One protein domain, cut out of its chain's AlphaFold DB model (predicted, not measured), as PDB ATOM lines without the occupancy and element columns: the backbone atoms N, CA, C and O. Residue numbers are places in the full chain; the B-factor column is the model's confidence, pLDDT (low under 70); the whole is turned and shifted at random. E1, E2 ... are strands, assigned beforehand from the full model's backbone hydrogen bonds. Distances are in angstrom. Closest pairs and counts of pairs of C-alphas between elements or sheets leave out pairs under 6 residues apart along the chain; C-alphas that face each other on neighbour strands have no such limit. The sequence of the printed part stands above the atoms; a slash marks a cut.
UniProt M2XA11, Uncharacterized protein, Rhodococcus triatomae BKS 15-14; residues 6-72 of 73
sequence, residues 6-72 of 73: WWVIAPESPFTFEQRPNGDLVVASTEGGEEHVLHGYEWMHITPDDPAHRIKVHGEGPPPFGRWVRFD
ATOM      1  N   TRP A   6     -12.584 -65.355 140.890       88.06
ATOM      2  CA  TRP A   6     -11.955 -64.498 139.899       88.06
ATOM      3  C   TRP A   6     -10.879 -65.285 139.164       88.06
ATOM      4  O   TRP A   6     -10.098 -66.013 139.775       88.06
ATOM      5  N   TRP A   7     -10.826 -65.124 137.851       88.44
ATOM      6  CA  TRP A   7      -9.892 -65.806 136.969       88.44
ATOM      7  C   TRP A   7      -9.103 -64.787 136.167       88.44
ATOM      8  O   TRP A   7      -9.638 -63.775 135.710       88.44
ATOM      9  N   VAL A   8      -7.817 -65.068 135.989       88.94
ATOM     10  CA  VAL A   8      -6.900 -64.252 135.193       88.94
ATOM     11  C   VAL A   8      -6.233 -65.145 134.166       88.94
ATOM     12  O   VAL A   8      -5.869 -66.282 134.474       88.94
ATOM     13  N   ILE A   9      -6.077 -64.645 132.941       89.56
ATOM     14  CA  ILE A   9      -5.382 -65.406 131.909       89.56
ATOM     15  C   ILE A   9      -3.906 -65.563 132.289       89.56
ATOM     16  O   ILE A   9      -3.218 -64.597 132.653       89.56
ATOM     17  N   ALA A  10      -3.429 -66.803 132.245       88.19
ATOM     18  CA  ALA A  10      -2.060 -67.133 132.593       88.19
ATOM     19  C   ALA A  10      -1.093 -66.483 131.581       88.19
ATOM     20  O   ALA A  10      -1.395 -66.472 130.386       88.19
ATOM     21  N   PRO A  11       0.060 -65.935 132.009       85.62
ATOM     22  CA  PRO A  11       1.058 -65.368 131.096       85.62
ATOM     23  C   PRO A  11       1.512 -66.331 129.988       85.62
ATOM     24  O   PRO A  11       1.841 -65.888 128.895       85.62
ATOM     25  N   GLU A  12       1.534 -67.630 130.276       88.31
ATOM     26  CA  GLU A  12       1.907 -68.712 129.363       88.31
ATOM     27  C   GLU A  12       0.730 -69.273 128.549       88.31
ATOM     28  O   GLU A  12       0.873 -70.290 127.865       88.31
ATOM     29  N   SER A  13      -0.456 -68.670 128.657       88.88
ATOM     30  CA  SER A  13      -1.603 -69.050 127.841       88.88
ATOM     31  C   SER A  13      -1.303 -68.759 126.363       88.88
ATOM     32  O   SER A  13      -0.846 -67.662 126.051       88.88
ATOM     33  N   PRO A  14      -1.633 -69.671 125.430       90.19
ATOM     34  CA  PRO A  14      -1.537 -69.407 123.987       90.19
ATOM     35  C   PRO A  14      -2.638 -68.451 123.484       90.19
ATOM     36  O   PRO A  14      -2.885 -68.335 122.287       90.19
ATOM     37  N   PHE A  15      -3.343 -67.804 124.411       91.19
ATOM     38  CA  PHE A  15      -4.378 -66.830 124.140       91.19
ATOM     39  C   PHE A  15      -4.099 -65.558 124.932       91.19
ATOM     40  O   PHE A  15      -3.661 -65.618 126.084       91.19
ATOM     41  N   THR A  16      -4.420 -64.421 124.331       89.44
ATOM     42  CA  THR A  16      -4.533 -63.125 124.995       89.44
ATOM     43  C   THR A  16      -5.977 -62.876 125.396       89.44
ATOM     44  O   THR A  16      -6.909 -63.430 124.817       89.44
ATOM     45  N   PHE A  17      -6.159 -62.045 126.417       88.38
ATOM     46  CA  PHE A  17      -7.474 -61.647 126.893       88.38
ATOM     47  C   PHE A  17      -7.563 -60.127 126.930       88.38
ATOM     48  O   PHE A  17      -6.729 -59.472 127.557       88.38
ATOM     49  N   GLU A  18      -8.568 -59.582 126.253       87.19
ATOM     50  CA  GLU A  18      -8.803 -58.147 126.147       87.19
ATOM     51  C   GLU A  18     -10.294 -57.810 126.253       87.19
ATOM     52  O   GLU A  18     -11.165 -58.651 126.020       87.19
ATOM     53  N   GLN A  19     -10.585 -56.553 126.580       86.19
ATOM     54  CA  GLN A  19     -11.911 -55.984 126.394       86.19
ATOM     55  C   GLN A  19     -11.888 -55.107 125.145       86.19
ATOM     56  O   GLN A  19     -11.075 -54.189 125.031       86.19
ATOM     57  N   ARG A  20     -12.808 -55.366 124.220       87.88
ATOM     58  CA  ARG A  20     -12.971 -54.562 123.010       87.88
ATOM     59  C   ARG A  20     -13.705 -53.250 123.300       87.88
ATOM     60  O   ARG A  20     -14.458 -53.166 124.268       87.88
ATOM     61  N   PRO A  21     -13.581 -52.226 122.430       85.88
ATOM     62  CA  PRO A  21     -14.270 -50.942 122.610       85.88
ATOM     63  C   PRO A  21     -15.801 -51.031 122.693       85.88
ATOM     64  O   PRO A  21     -16.442 -50.114 123.200       85.88
ATOM     65  N   ASN A  22     -16.396 -52.113 122.188       86.88
ATOM     66  CA  ASN A  22     -17.832 -52.382 122.279       86.88
ATOM     67  C   ASN A  22     -18.250 -53.025 123.621       86.88
ATOM     68  O   ASN A  22     -19.437 -53.263 123.823       86.88
ATOM     69  N   GLY A  23     -17.301 -53.287 124.523       84.19
ATOM     70  CA  GLY A  23     -17.523 -53.910 125.826       84.19
ATOM     71  C   GLY A  23     -17.357 -55.431 125.844       84.19
ATOM     72  O   GLY A  23     -17.379 -56.005 126.933       84.19
ATOM     73  N   ASP A  24     -17.148 -56.075 124.691       89.50
ATOM     74  CA  ASP A  24     -16.980 -57.527 124.612       89.50
ATOM     75  C   ASP A  24     -15.672 -57.972 125.268       89.50
ATOM     76  O   ASP A  24     -14.607 -57.401 125.028       89.50
ATOM     77  N   LEU A  25     -15.754 -59.040 126.057       89.00
ATOM     78  CA  LEU A  25     -14.603 -59.731 126.628       89.00
ATOM     79  C   LEU A  25     -14.154 -60.800 125.639       89.00
ATOM     80  O   LEU A  25     -14.900 -61.744 125.385       89.00
ATOM     81  N   VAL A  26     -12.961 -60.655 125.068       90.56
ATOM     82  CA  VAL A  26     -12.496 -61.510 123.972       90.56
ATOM     83  C   VAL A  26     -11.199 -62.205 124.335       90.56
ATOM     84  O   VAL A  26     -10.247 -61.586 124.806       90.56
ATOM     85  N   VAL A  27     -11.177 -63.511 124.086       91.50
ATOM     86  CA  VAL A  27      -9.991 -64.356 124.156       91.50
ATOM     87  C   VAL A  27      -9.542 -64.640 122.727       91.50
ATOM     88  O   VAL A  27     -10.285 -65.257 121.964       91.50
ATOM     89  N   ALA A  28      -8.350 -64.183 122.359       91.75
ATOM     90  CA  ALA A  28      -7.810 -64.306 121.005       91.75
ATOM     91  C   ALA A  28      -6.535 -65.152 121.010       91.75
ATOM     92  O   ALA A  28      -5.699 -65.016 121.901       91.75
ATOM     93  N   SER A  29      -6.394 -66.059 120.046       91.38
ATOM     94  CA  SER A  29      -5.190 -66.882 119.908       91.38
ATOM     95  C   SER A  29      -3.986 -66.020 119.531       91.38
ATOM     96  O   SER A  29      -4.083 -65.129 118.690       91.38
ATOM     97  N   THR A  30      -2.828 -66.293 120.132       84.81
ATOM     98  CA  THR A  30      -1.585 -65.573 119.806       84.81
ATOM     99  C   THR A  30      -0.931 -66.058 118.517       84.81
ATOM    100  O   THR A  30      -0.128 -65.339 117.929       84.81
ATOM    101  N   GLU A  31      -1.241 -67.284 118.089       84.81
ATOM    102  CA  GLU A  31      -0.597 -67.957 116.951       84.81
ATOM    103  C   GLU A  31      -1.549 -68.190 115.762       84.81
ATOM    104  O   GLU A  31      -1.112 -68.627 114.697       84.81
ATOM    105  N   GLY A  32      -2.844 -67.887 115.905       72.06
ATOM    106  CA  GLY A  32      -3.866 -68.113 114.879       72.06
ATOM    107  C   GLY A  32      -4.994 -67.079 114.910       72.06
ATOM    108  O   GLY A  32      -5.096 -66.282 115.830       72.06
ATOM    109  N   GLY A  33      -5.866 -67.095 113.899       81.31
ATOM    110  CA  GLY A  33      -7.000 -66.162 113.777       81.31
ATOM    111  C   GLY A  33      -8.255 -66.571 114.558       81.31
ATOM    112  O   GLY A  33      -9.360 -66.244 114.134       81.31
ATOM    113  N   GLU A  34      -8.105 -67.361 115.623       90.00
ATOM    114  CA  GLU A  34      -9.221 -67.836 116.444       90.00
ATOM    115  C   GLU A  34      -9.529 -66.826 117.553       90.00
ATOM    116  O   GLU A  34      -8.650 -66.462 118.335       90.00
ATOM    117  N   GLU A  35     -10.788 -66.404 117.633       92.62
ATOM    118  CA  GLU A  35     -11.272 -65.437 118.614       92.62
ATOM    119  C   GLU A  35     -12.582 -65.921 119.230       92.62
ATOM    120  O   GLU A  35     -13.483 -66.379 118.523       92.62
ATOM    121  N   HIS A  36     -12.701 -65.767 120.546       91.62
ATOM    122  CA  HIS A  36     -13.870 -66.184 121.311       91.62
ATOM    123  C   HIS A  36     -14.365 -65.066 122.207       91.62
ATOM    124  O   HIS A  36     -13.599 -64.502 122.986       91.62
ATOM    125  N   VAL A  37     -15.665 -64.789 122.148       91.19
ATOM    126  CA  VAL A  37     -16.318 -63.847 123.061       91.19
ATOM    127  C   VAL A  37     -16.773 -64.595 124.315       91.19
ATOM    128  O   VAL A  37     -17.490 -65.595 124.237       91.19
ATOM    129  N   LEU A  38     -16.363 -64.115 125.487       88.44
ATOM    130  CA  LEU A  38     -16.760 -64.662 126.780       88.44
ATOM    131  C   LEU A  38     -18.095 -64.061 127.220       88.44
ATOM    132  O   LEU A  38     -18.156 -62.996 127.832       88.44
ATOM    133  N   HIS A  39     -19.183 -64.769 126.930       82.81
ATOM    134  CA  HIS A  39     -20.513 -64.402 127.410       82.81
ATOM    135  C   HIS A  39     -20.742 -64.878 128.851       82.81
ATOM    136  O   HIS A  39     -20.394 -66.003 129.200       82.81
ATOM    137  N   GLY A  40     -21.381 -64.036 129.671       75.94
ATOM    138  CA  GLY A  40     -21.794 -64.390 131.037       75.94
ATOM    139  C   GLY A  40     -20.710 -64.256 132.108       75.94
ATOM    140  O   GLY A  40     -20.962 -64.616 133.252       75.94
ATOM    141  N   TYR A  41     -19.539 -63.728 131.755       78.44
ATOM    142  CA  TYR A  41     -18.474 -63.418 132.704       78.44
ATOM    143  C   TYR A  41     -18.499 -61.933 133.066       78.44
ATOM    144  O   TYR A  41     -18.625 -61.073 132.191       78.44
ATOM    145  N   GLU A  42     -18.353 -61.623 134.353       78.56
ATOM    146  CA  GLU A  42     -18.203 -60.240 134.815       78.56
ATOM    147  C   GLU A  42     -16.734 -59.850 134.792       78.56
ATOM    148  O   GLU A  42     -15.880 -60.657 135.152       78.56
ATOM    149  N   TRP A  43     -16.431 -58.615 134.403       76.81
ATOM    150  CA  TRP A  43     -15.059 -58.131 134.333       76.81
ATOM    151  C   TRP A  43     -14.784 -57.034 135.355       76.81
ATOM    152  O   TRP A  43     -15.674 -56.274 135.735       76.81
ATOM    153  N   MET A  44     -13.523 -56.925 135.766       76.25
ATOM    154  CA  MET A  44     -13.052 -55.844 136.627       76.25
ATOM    155  C   MET A  44     -11.793 -55.218 136.022       76.25
ATOM    156  O   MET A  44     -10.774 -55.897 135.880       76.25
ATOM    157  N   HIS A  45     -11.855 -53.925 135.681       65.94
ATOM    158  CA  HIS A  45     -10.647 -53.131 135.461       65.94
ATOM    159  C   HIS A  45     -10.049 -52.829 136.827       65.94
ATOM    160  O   HIS A  45     -10.725 -52.231 137.665       65.94
ATOM    161  N   ILE A  46      -8.798 -53.205 137.052       61.16
ATOM    162  CA  ILE A  46      -8.072 -52.701 138.210       61.16
ATOM    163  C   ILE A  46      -6.984 -51.765 137.687       61.16
ATOM    164  O   ILE A  46      -6.442 -51.965 136.606       61.16
ATOM    165  N   THR A  47      -6.808 -50.659 138.404       54.56
ATOM    166  CA  THR A  47      -6.088 -49.441 138.015       54.56
ATOM    167  C   THR A  47      -4.732 -49.681 137.331       54.56
ATOM    168  O   THR A  47      -4.021 -50.613 137.703       54.56
ATOM    169  N   PRO A  48      -4.333 -48.794 136.394       54.31
ATOM    170  CA  PRO A  48      -3.188 -48.976 135.490       54.31
ATOM    171  C   PRO A  48      -1.810 -49.035 136.169       54.31
ATOM    172  O   PRO A  48      -0.824 -49.357 135.511       54.31
ATOM    173  N   ASP A  49      -1.732 -48.739 137.467       58.25
ATOM    174  CA  ASP A  49      -0.472 -48.645 138.207       58.25
ATOM    175  C   ASP A  49       0.077 -50.005 138.666       58.25
ATOM    176  O   ASP A  49       1.166 -50.066 139.236       58.25
ATOM    177  N   ASP A  50      -0.643 -51.103 138.414       55.56
ATOM    178  CA  ASP A  50      -0.197 -52.438 138.793       55.56
ATOM    179  C   ASP A  50      -0.258 -53.429 137.611       55.56
ATOM    180  O   ASP A  50      -1.333 -53.830 137.166       55.56
ATOM    181  N   PRO A  51       0.891 -53.891 137.091       51.41
ATOM    182  CA  PRO A  51       0.940 -54.867 136.004       51.41
ATOM    183  C   PRO A  51       0.418 -56.267 136.390       51.41
ATOM    184  O   PRO A  51       0.198 -57.102 135.507       51.41
ATOM    185  N   ALA A  52       0.187 -56.545 137.681       50.59
ATOM    186  CA  ALA A  52      -0.537 -57.732 138.142       50.59
ATOM    187  C   ALA A  52      -2.063 -57.606 137.953       50.59
ATOM    188  O   ALA A  52      -2.786 -58.605 137.985       50.59
ATOM    189  N   HIS A  53      -2.562 -56.395 137.700       53.50
ATOM    190  CA  HIS A  53      -3.977 -56.059 137.574       53.50
ATOM    191  C   HIS A  53      -4.483 -56.128 136.127       53.50
ATOM    192  O   HIS A  53      -5.067 -55.204 135.570       53.50
ATOM    193  N   ARG A  54      -4.277 -57.307 135.536       63.91
ATOM    194  CA  ARG A  54      -4.871 -57.729 134.261       63.91
ATOM    195  C   ARG A  54      -6.397 -57.786 134.362       63.91
ATOM    196  O   ARG A  54      -6.941 -57.925 135.458       63.91
ATOM    197  N   ILE A  55      -7.074 -57.748 133.214       72.81
ATOM    198  CA  ILE A  55      -8.522 -57.982 133.123       72.81
ATOM    199  C   ILE A  55      -8.840 -59.323 133.795       72.81
ATOM    200  O   ILE A  55      -8.269 -60.358 133.440       72.81
ATOM    201  N   LYS A  56      -9.726 -59.285 134.792       82.88
ATOM    202  CA  LYS A  56     -10.182 -60.463 135.540       82.88
ATOM    203  C   LYS A  56     -11.595 -60.808 135.119       82.88
ATOM    204  O   LYS A  56     -12.361 -59.893 134.827       82.88
ATOM    205  N   VAL A  57     -11.937 -62.092 135.146       86.75
ATOM    206  CA  VAL A  57     -13.308 -62.562 134.918       86.75
ATOM    207  C   VAL A  57     -13.855 -63.329 136.108       86.75
ATOM    208  O   VAL A  57     -13.151 -64.155 136.684       86.75
ATOM    209  N   HIS A  58     -15.100 -63.058 136.480       86.75
ATOM    210  CA  HIS A  58     -15.805 -63.756 137.549       86.75
ATOM    211  C   HIS A  58     -16.692 -64.861 136.980       86.75
ATOM    212  O   HIS A  58     -17.418 -64.635 136.011       86.75
ATOM    213  N   GLY A  59     -16.635 -66.049 137.581       84.69
ATOM    214  CA  GLY A  59     -17.509 -67.162 137.224       84.69
ATOM    215  C   GLY A  59     -17.288 -68.399 138.092       84.69
ATOM    216  O   GLY A  59     -16.319 -68.492 138.849       84.69
ATOM    217  N   GLU A  60     -18.182 -69.381 137.961       84.44
ATOM    218  CA  GLU A  60     -18.121 -70.667 138.682       84.44
ATOM    219  C   GLU A  60     -16.874 -71.509 138.349       84.44
ATOM    220  O   GLU A  60     -16.497 -72.406 139.107       84.44
ATOM    221  N   GLY A  61     -16.228 -71.226 137.219       85.75
ATOM    222  CA  GLY A  61     -15.050 -71.926 136.727       85.75
ATOM    223  C   GLY A  61     -14.243 -71.059 135.761       85.75
ATOM    224  O   GLY A  61     -14.681 -69.959 135.412       85.75
ATOM    225  N   PRO A  62     -13.060 -71.534 135.338       88.12
ATOM    226  CA  PRO A  62     -12.253 -70.811 134.372       88.12
ATOM    227  C   PRO A  62     -12.981 -70.753 133.022       88.12
ATOM    228  O   PRO A  62     -13.655 -71.722 132.653       88.12
ATOM    229  N   PRO A  63     -12.808 -69.672 132.249       89.38
ATOM    230  CA  PRO A  63     -13.265 -69.643 130.872       89.38
ATOM    231  C   PRO A  63     -12.715 -70.821 130.050       89.38
ATOM    232  O   PRO A  63     -11.594 -71.280 130.286       89.38
ATOM    233  N   PRO A  64     -13.480 -71.311 129.059       88.06
ATOM    234  CA  PRO A  64     -13.149 -72.541 128.336       88.06
ATOM    235  C   PRO A  64     -11.979 -72.395 127.349       88.06
ATOM    236  O   PRO A  64     -11.465 -73.403 126.868       88.06
ATOM    237  N   PHE A  65     -11.553 -71.166 127.043       89.44
ATOM    238  CA  PHE A  65     -10.507 -70.873 126.061       89.44
ATOM    239  C   PHE A  65      -9.266 -70.308 126.743       89.44
ATOM    240  O   PHE A  65      -9.352 -69.302 127.444       89.44
ATOM    241  N   GLY A  66      -8.112 -70.935 126.518       87.94
ATOM    242  CA  GLY A  66      -6.844 -70.551 127.137       87.94
ATOM    243  C   GLY A  66      -6.595 -71.179 128.507       87.94
ATOM    244  O   GLY A  66      -7.359 -72.008 129.001       87.94
ATOM    245  N   ARG A  67      -5.459 -70.817 129.107       90.38
ATOM    246  CA  ARG A  67      -5.087 -71.244 130.460       90.38
ATOM    247  C   ARG A  67      -5.388 -70.127 131.446       90.38
ATOM    248  O   ARG A  67      -4.943 -68.999 131.255       90.38
ATOM    249  N   TRP A  68      -6.098 -70.467 132.515       90.94
ATOM    250  CA  TRP A  68      -6.542 -69.519 133.530       90.94
ATOM    251  C   TRP A  68      -6.012 -69.905 134.895       90.94
ATOM    252  O   TRP A  68      -5.984 -71.081 135.259       90.94
ATOM    253  N   VAL A  69      -5.631 -68.892 135.662       90.69
ATOM    254  CA  VAL A  69      -5.264 -69.027 137.065       90.69
ATOM    255  C   VAL A  69      -6.346 -68.397 137.921       90.69
ATOM    256  O   VAL A  69      -6.874 -67.327 137.605       90.69
ATOM    257  N   ARG A  70      -6.692 -69.085 139.007       88.88
ATOM    258  CA  ARG A  70      -7.593 -68.546 140.014       88.88
ATOM    259  C   ARG A  70      -6.886 -67.404 140.736       88.88
ATOM    260  O   ARG A  70      -5.756 -67.560 141.189       88.88
ATOM    261  N   PHE A  71      -7.560 -66.270 140.831       82.19
ATOM    262  CA  PHE A  71      -7.146 -65.139 141.636       82.19
ATOM    263  C   PHE A  71      -7.884 -65.209 142.971       82.19
ATOM    264  O   PHE A  71      -9.080 -64.925 143.049       82.19
ATOM    265  N   ASP A  72      -7.170 -65.626 144.010       69.81
ATOM    266  CA  ASP A  72      -7.656 -65.540 145.381       69.81
ATOM    267  C   ASP A  72      -7.315 -64.138 145.913       69.81
ATOM    268  O   ASP A  72      -6.139 -63.780 145.997       69.81
TER     269      ASP A  72
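This is residues 6 to 72 of the 73 residues of an uncharacterized protein of Rhodococcus triatomae BKS 15-14 (UniProt M2XA11). Two small sheets stand like two walls at an angle, loosely joined: E5, E6, E1 and E7 make a strongly twisted one, E2, E3 and E4 a meander, each strand the antiparallel neighbour of the one before. The 67 printed residues hold seven named strands, E1 to E7, and no named helix; both sheets are antiparallel, ordered E5-E6-E1-E7 and E2-E3-E4. The class is all strand, with 28 residues in strands, under half. The whole is compact and rounded, radius of gyration of the C-alphas 11.3 A, spans 30 by 26 by 25 A.

E1, residues 6 to 9, begins at C-alpha 6 (-11.955, -64.498, 139.899) and spans 10.4 A. E2, residues 15 to 19, spans 13.4 A; E3, residues 25 to 29, spans 13.6 A. E4 is residues 35 to 37 and E5 residues 42 to 44. E6, residues 56 to 59, spans 10.1 A. E7, residues 68 to 71, spans 9.2 A and ends at C-alpha 71 (-7.146, -65.139, 141.636).

Inner strand E1 pairs with E7, N 8 and O 69 2.9 A apart, and with E6, N 7 and O 57 2.8 A apart. In the hairpin E5 and E6, N 58 and O 42 are 2.9 A apart. In the hairpin E2 and E3, N 16 and O 28 are 2.8 A apart; in the hairpin E3 and E4, N 27 and O 36 are 2.8 A apart. Between the sheets, the closest C-alphas of E1 and E2, Ile 9 and Phe 17, are 6.6 A apart. E4 and E5 are apart.

The farthest C-alphas, Gly 33 and Asp 72, are 31.6 A apart. The printed part has no cut. The link E5 to E6 is long. Residues 45 to 54 and 72 are under pLDDT 70.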